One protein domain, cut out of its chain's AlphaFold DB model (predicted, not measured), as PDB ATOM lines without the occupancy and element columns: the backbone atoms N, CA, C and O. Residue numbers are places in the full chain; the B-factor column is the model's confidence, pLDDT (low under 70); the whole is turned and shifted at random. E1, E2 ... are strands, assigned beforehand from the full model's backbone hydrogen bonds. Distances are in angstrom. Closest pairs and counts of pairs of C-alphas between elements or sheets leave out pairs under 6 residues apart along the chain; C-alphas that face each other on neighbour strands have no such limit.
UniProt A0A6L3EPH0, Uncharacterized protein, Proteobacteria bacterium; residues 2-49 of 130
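What this domain is: This is residues 2 to 49 of the 130 residues of an uncharacterized protein of Proteobacteria bacterium (UniProt A0A6L3EPH0). Little regular structure is present: one short hairpin of two strands, E1 then E2, forms the sheet, and two long stretches with no named element, residues 2 to 19 before it and 34 to 49 after it, make up most of the rest. The printed part has 48 residues, no named helix and an antiparallel sheet in the order E1, E2; the class is all strand, with only 10 residues in named elements. It is compact, with a radius of gyration of the C-alphas of 10.2 A and spans of 26 by 25 by 17 A.

Where its parts are: Start at C-alpha 2 at (28.535, -21.890, 78.833) and pass residues 2 to 19. Find C-alpha 20 at (29.770, -25.963, 89.451), where E1, residues 20 to 24, begins its 12.5 A. E2, residues 29 to 33, runs 12.6 A to C-alpha 33 at (29.503, -23.733, 85.966).

How they stand to each other: E1 and E2 are antiparallel neighbours in a hairpin, at 145 degrees between directions. Look at N 21 and O 32, 3.0 A apart, and N 32 and O 21, 2.9 A, both within hydrogen-bond range. C-alphas 20 and 33 face each other at 4.1 A.

The domain as a whole: The C-alphas farthest apart, of Ser 10 and Val 49, are 28.9 A apart. The printed part has no cut, and the link from E1 to E2 is tight. Mean pLDDT of the printed part is 79.6; residues 2, 27, 41 to 44 and 46 to 49 are under 70.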
ATOM      1  N   LEU A   2      29.059 -22.520  77.614       57.09
ATOM      2  CA  LEU A   2      28.535 -21.890  78.833       57.09
ATOM      3  C   LEU A   2      27.007 -21.802  78.709       57.09
ATOM      4  O   LEU A   2      26.508 -21.124  77.810       57.09
ATOM      5  N   GLY A   3      26.262 -22.516  79.555       72.44
ATOM      6  CA  GLY A   3      24.802 -22.623  79.457       72.44
ATOM      7  C   GLY A   3      24.197 -23.551  80.513       72.44
ATOM      8  O   GLY A   3      24.872 -23.941  81.461       72.44
ATOM      9  N   SER A   4      22.920 -23.908  80.362       85.56
ATOM     10  CA  SER A   4      22.180 -24.736  81.331       85.56
ATOM     11  C   SER A   4      22.363 -26.247  81.167       85.56
ATOM     12  O   SER A   4      21.796 -27.003  81.948       85.56
ATOM     13  N   LEU A   5      23.077 -26.682  80.128       88.62
ATOM     14  CA  LEU A   5      23.266 -28.084  79.746       88.62
ATOM     15  C   LEU A   5      24.750 -28.372  79.510       88.62
ATOM     16  O   LEU A   5      25.522 -27.448  79.239       88.62
ATOM     17  N   GLU A   6      25.100 -29.649  79.588       86.94
ATOM     18  CA  GLU A   6      26.416 -30.202  79.266       86.94
ATOM     19  C   GLU A   6      26.767 -30.048  77.779       86.94
ATOM     20  O   GLU A   6      25.926 -29.704  76.938       86.94
ATOM     21  N   ALA A   7      28.020 -30.351  77.428       83.56
ATOM     22  CA  ALA A   7      28.494 -30.270  76.049       83.56
ATOM     23  C   ALA A   7      27.738 -31.203  75.072       83.56
ATOM     24  O   ALA A   7      27.623 -30.907  73.882       83.56
ATOM     25  N   ASP A   8      27.188 -32.311  75.565       84.81
ATOM     26  CA  ASP A   8      26.372 -33.258  74.797       84.81
ATOM     27  C   ASP A   8      24.863 -32.925  74.818       84.81
ATOM     28  O   ASP A   8      24.059 -33.617  74.188       84.81
ATOM     29  N   GLY A   9      24.471 -31.851  75.514       86.50
ATOM     30  CA  GLY A   9      23.083 -31.427  75.692       86.50
ATOM     31  C   GLY A   9      22.341 -32.131  76.833       86.50
ATOM     32  O   GLY A   9      21.138 -31.906  76.991       86.50
ATOM     33  N   SER A  10      23.014 -32.967  77.625       88.31
ATOM     34  CA  SER A  10      22.432 -33.561  78.829       88.31
ATOM     35  C   SER A  10      22.303 -32.543  79.972       88.31
ATOM     36  O   SER A  10      22.846 -31.437  79.934       88.31
ATOM     37  N   THR A  11      21.486 -32.881  80.974       88.88
ATOM     38  CA  THR A  11      21.334 -32.053  82.179       88.88
ATOM     39  C   THR A  11      22.510 -32.318  83.116       88.88
ATOM     40  O   THR A  11      22.782 -33.489  83.370       88.88
ATOM     41  N   PRO A  12      23.165 -31.276  83.654       89.00
ATOM     42  CA  PRO A  12      24.314 -31.451  84.530       89.00
ATOM     43  C   PRO A  12      23.914 -32.131  85.841       89.00
ATOM     44  O   PRO A  12      22.931 -31.757  86.490       89.00
ATOM     45  N   GLU A  13      24.690 -33.136  86.232       89.06
ATOM     46  CA  GLU A  13      24.499 -33.914  87.457       89.06
ATOM     47  C   GLU A  13      25.648 -33.666  88.437       89.06
ATOM     48  O   GLU A  13      26.767 -33.342  88.053       89.06
ATOM     49  N   GLY A  14      25.389 -33.826  89.738       88.25
ATOM     50  CA  GLY A  14      26.437 -33.686  90.756       88.25
ATOM     51  C   GLY A  14      26.977 -32.263  90.932       88.25
ATOM     52  O   GLY A  14      28.044 -32.095  91.520       88.25
ATOM     53  N   VAL A  15      26.244 -31.253  90.456       88.25
ATOM     54  CA  VAL A  15      26.585 -29.842  90.657       88.25
ATOM     55  C   VAL A  15      26.546 -29.457  92.135       88.25
ATOM     56  O   VAL A  15      25.705 -29.929  92.906       88.25
ATOM     57  N   ASP A  16      27.469 -28.592  92.538       87.12
ATOM     58  CA  ASP A  16      27.530 -28.067  93.897       87.12
ATOM     59  C   ASP A  16      26.521 -26.920  94.136       87.12
ATOM     60  O   ASP A  16      25.739 -26.530  93.268       87.12
ATOM     61  N   GLN A  17      26.547 -26.340  95.339       85.56
ATOM     62  CA  GLN A  17      25.703 -25.192  95.713       85.56
ATOM     63  C   GLN A  17      25.917 -23.942  94.839       85.56
ATOM     64  O   GLN A  17      25.131 -22.997  94.900       85.56
ATOM     65  N   CYS A  18      27.006 -23.919  94.080       84.31
ATOM     66  CA  CYS A  18      27.411 -22.863  93.175       84.31
ATOM     67  C   CYS A  18      27.143 -23.219  91.708       84.31
ATOM     68  O   CYS A  18      27.547 -22.468  90.818       84.31
ATOM     69  N   HIS A  19      26.436 -24.328  91.470       85.38
ATOM     70  CA  HIS A  19      26.149 -24.889  90.156       85.38
ATOM     71  C   HIS A  19      27.419 -25.208  89.353       85.38
ATOM     72  O   HIS A  19      27.406 -25.142  88.123       85.38
ATOM     73  N   GLY A  20      28.516 -25.524  90.046       85.75
ATOM     74  CA  GLY A  20      29.770 -25.963  89.451       85.75
ATOM     75  C   GLY A  20      29.980 -27.468  89.578       85.75
ATOM     76  O   GLY A  20      29.580 -28.076  90.573       85.75
ATOM     77  N   HIS A  21      30.647 -28.065  88.592       87.62
ATOM     78  CA  HIS A  21      31.166 -29.434  88.656       87.62
ATOM     79  C   HIS A  21      32.344 -29.619  87.690       87.62
ATOM     80  O   HIS A  21      32.613 -28.772  86.837       87.62
ATOM     81  N   ALA A  22      33.082 -30.719  87.851       88.19
ATOM     82  CA  ALA A  22      34.119 -31.131  86.910       88.19
ATOM     83  C   ALA A  22      33.502 -32.024  85.830       88.19
ATOM     84  O   ALA A  22      32.880 -33.037  86.152       88.19
ATOM     85  N   GLY A  23      33.699 -31.661  84.567       83.88
ATOM     86  CA  GLY A  23      33.195 -32.422  83.429       83.88
ATOM     87  C   GLY A  23      33.920 -32.059  82.139       83.88
ATOM     88  O   GLY A  23      34.739 -31.132  82.110       83.88
ATOM     89  N   GLU A  24      33.632 -32.801  81.071       83.50
ATOM     90  CA  GLU A  24      34.186 -32.520  79.749       83.50
ATOM     91  C   GLU A  24      33.689 -31.166  79.236       83.50
ATOM     92  O   GLU A  24      32.491 -30.899  79.139       83.50
ATOM     93  N   THR A  25      34.630 -30.305  78.866       74.12
ATOM     94  CA  THR A  25      34.335 -29.068  78.145       74.12
ATOM     95  C   THR A  25      34.844 -29.170  76.712       74.12
ATOM     96  O   THR A  25      35.502 -30.130  76.327       74.12
ATOM     97  N   GLU A  26      34.576 -28.146  75.904       70.88
ATOM     98  CA  GLU A  26      35.097 -28.066  74.534       70.88
ATOM     99  C   GLU A  26      36.634 -28.034  74.454       70.88
ATOM    100  O   GLU A  26      37.187 -28.237  73.375       70.88
ATOM    101  N   TYR A  27      37.305 -27.742  75.574       68.00
ATOM    102  CA  TYR A  27      38.755 -27.614  75.637       68.00
ATOM    103  C   TYR A  27      39.413 -28.822  76.300       68.00
ATOM    104  O   TYR A  27      40.361 -29.330  75.726       68.00
ATOM    105  N   ASP A  28      38.911 -29.276  77.453       77.38
ATOM    106  CA  ASP A  28      39.362 -30.468  78.197       77.38
ATOM    107  C   ASP A  28      38.420 -30.717  79.402       77.38
ATOM    108  O   ASP A  28      37.485 -29.943  79.647       77.38
ATOM    109  N   GLU A  29      38.661 -31.770  80.191       82.62
ATOM    110  CA  GLU A  29      38.012 -31.950  81.497       82.62
ATOM    111  C   GLU A  29      38.411 -30.808  82.444       82.62
ATOM    112  O   GLU A  29      39.582 -30.631  82.794       82.62
ATOM    113  N   SER A  30      37.438 -29.990  82.845       81.50
ATOM    114  CA  SER A  30      37.676 -28.865  83.748       81.50
ATOM    115  C   SER A  30      36.441 -28.535  84.582       81.50
ATOM    116  O   SER A  30      35.310 -28.865  84.214       81.50
ATOM    117  N   CYS A  31      36.660 -27.881  85.729       84.12
ATOM    118  CA  CYS A  31      35.559 -27.323  86.506       84.12
ATOM    119  C   CYS A  31      34.874 -26.211  85.712       84.12
ATOM    120  O   CYS A  31      35.500 -25.197  85.392       84.12
ATOM    121  N   HIS A  32      33.584 -26.383  85.456       84.44
ATOM    122  CA  HIS A  32      32.744 -25.391  84.805       84.44
ATOM    123  C   HIS A  32      31.436 -25.209  85.577       84.44
ATOM    124  O   HIS A  32      31.137 -25.958  86.502       84.44
ATOM    125  N   TYR A  33      30.701 -24.148  85.244       85.56
ATOM    126  CA  TYR A  33      29.503 -23.733  85.966       85.56
ATOM    127  C   TYR A  33      28.307 -23.641  85.022       85.56
ATOM    128  O   TYR A  33      28.436 -23.145  83.897       85.56
ATOM    129  N   HIS A  34      27.134 -24.030  85.516       86.12
ATOM    130  CA  HIS A  34      25.874 -23.963  84.786       86.12
ATOM    131  C   HIS A  34      24.977 -22.844  85.294       86.12
ATOM    132  O   HIS A  34      24.647 -22.766  86.475       86.12
ATOM    133  N   ALA A  35      24.512 -22.004  84.374       84.94
ATOM    134  CA  ALA A  35      23.426 -21.076  84.659       84.94
ATOM    135  C   ALA A  35      22.081 -21.772  84.409       84.94
ATOM    136  O   ALA A  35      21.897 -22.412  83.374       84.94
ATOM    137  N   SER A  36      21.122 -21.626  85.321       79.19
ATOM    138  CA  SER A  36      19.764 -22.173  85.173       79.19
ATOM    139  C   SER A  36      18.702 -21.130  85.527       79.19
ATOM    140  O   SER A  36      19.025 -20.022  85.948       79.19
ATOM    141  N   ALA A  37      17.419 -21.466  85.363       81.38
ATOM    142  CA  ALA A  37      16.329 -20.592  85.806       81.38
ATOM    143  C   ALA A  37      16.359 -20.342  87.326       81.38
ATOM    144  O   ALA A  37      16.044 -19.239  87.770       81.38
ATOM    145  N   ASP A  38      16.785 -21.343  88.101       78.69
ATOM    146  CA  ASP A  38      16.882 -21.272  89.562       78.69
ATOM    147  C   ASP A  38      18.223 -20.688  90.034       78.69
ATOM    148  O   ASP A  38      18.320 -20.152  91.138       78.69
ATOM    149  N   PHE A  39      19.245 -20.727  89.173       76.25
ATOM    150  CA  PHE A  39      20.557 -20.129  89.407       76.25
ATOM    151  C   PHE A  39      20.991 -19.273  88.206       76.25
ATOM    152  O   PHE A  39      21.884 -19.650  87.441       76.25
ATOM    153  N   PRO A  40      20.344 -18.111  87.995       76.50
ATOM    154  CA  PRO A  40      20.557 -17.301  86.795       76.50
ATOM    155  C   PRO A  40      21.863 -16.500  86.833       76.50
ATOM    156  O   PRO A  40      22.274 -15.946  85.816       76.50
ATOM    157  N   ASN A  41      22.507 -16.405  88.001       68.62
ATOM    158  CA  ASN A  41      23.639 -15.522  88.251       68.62
ATOM    159  C   ASN A  41      24.780 -16.281  88.946       68.62
ATOM    160  O   ASN A  41      24.735 -16.520  90.148       68.62
ATOM    161  N   LEU A  42      25.846 -16.555  88.192       67.56
ATOM    162  CA  LEU A  42      27.117 -17.118  88.669       67.56
ATOM    163  C   LEU A  42      28.050 -16.184  89.500       67.56
ATOM    164  O   LEU A  42      28.927 -16.720  90.182       67.56
ATOM    165  N   PRO A  43      27.931 -14.828  89.518       65.75
ATOM    166  CA  PRO A  43      28.911 -13.941  90.164       65.75
ATOM    167  C   PRO A  43      29.314 -14.236  91.617       65.75
ATOM    168  O   PRO A  43      30.498 -14.089  91.908       65.75
ATOM    169  N   PRO A  44      28.417 -14.633  92.545       67.56
ATOM    170  CA  PRO A  44      28.824 -14.859  93.937       67.56
ATOM    171  C   PRO A  44      29.629 -16.152  94.132       67.56
ATOM    172  O   PRO A  44      30.219 -16.348  95.190       67.56
ATOM    173  N   CYS A  45      29.633 -17.028  93.128       71.19
ATOM    174  CA  CYS A  45      30.105 -18.404  93.217       71.19
ATOM    175  C   CYS A  45      31.304 -18.708  92.315       71.19
ATOM    176  O   CYS A  45      31.882 -19.787  92.408       71.19
ATOM    177  N   LEU A  46      31.706 -17.757  91.468       68.31
ATOM    178  CA  LEU A  46      32.921 -17.858  90.669       68.31
ATOM    179  C   LEU A  46      34.146 -17.863  91.592       68.31
ATOM    180  O   LEU A  46      34.647 -16.817  92.005       68.31
ATOM    181  N   ALA A  47      34.635 -19.058  91.907       64.31
ATOM    182  CA  ALA A  47      35.903 -19.251  92.589       64.31
ATOM    183  C   ALA A  47      37.030 -19.308  91.547       64.31
ATOM    184  O   ALA A  47      37.119 -20.241  90.750       64.31
ATOM    185  N   GLY A  48      37.892 -18.294  91.541       64.56
ATOM    186  CA  GLY A  48      39.042 -18.197  90.647       64.56
ATOM    187  C   GLY A  48      39.899 -16.980  90.979       64.56
ATOM    188  O   GLY A  48      39.464 -16.077  91.697       64.56
ATOM    189  N   VAL A  49      41.132 -16.943  90.471       63.16
ATOM    190  CA  VAL A  49      41.937 -15.718  90.532       63.16
ATOM    191  C   VAL A  49      41.297 -14.721  89.573       63.16
ATOM    192  O   VAL A  49      41.219 -14.975  88.371       63.16
TER     193      VAL A  49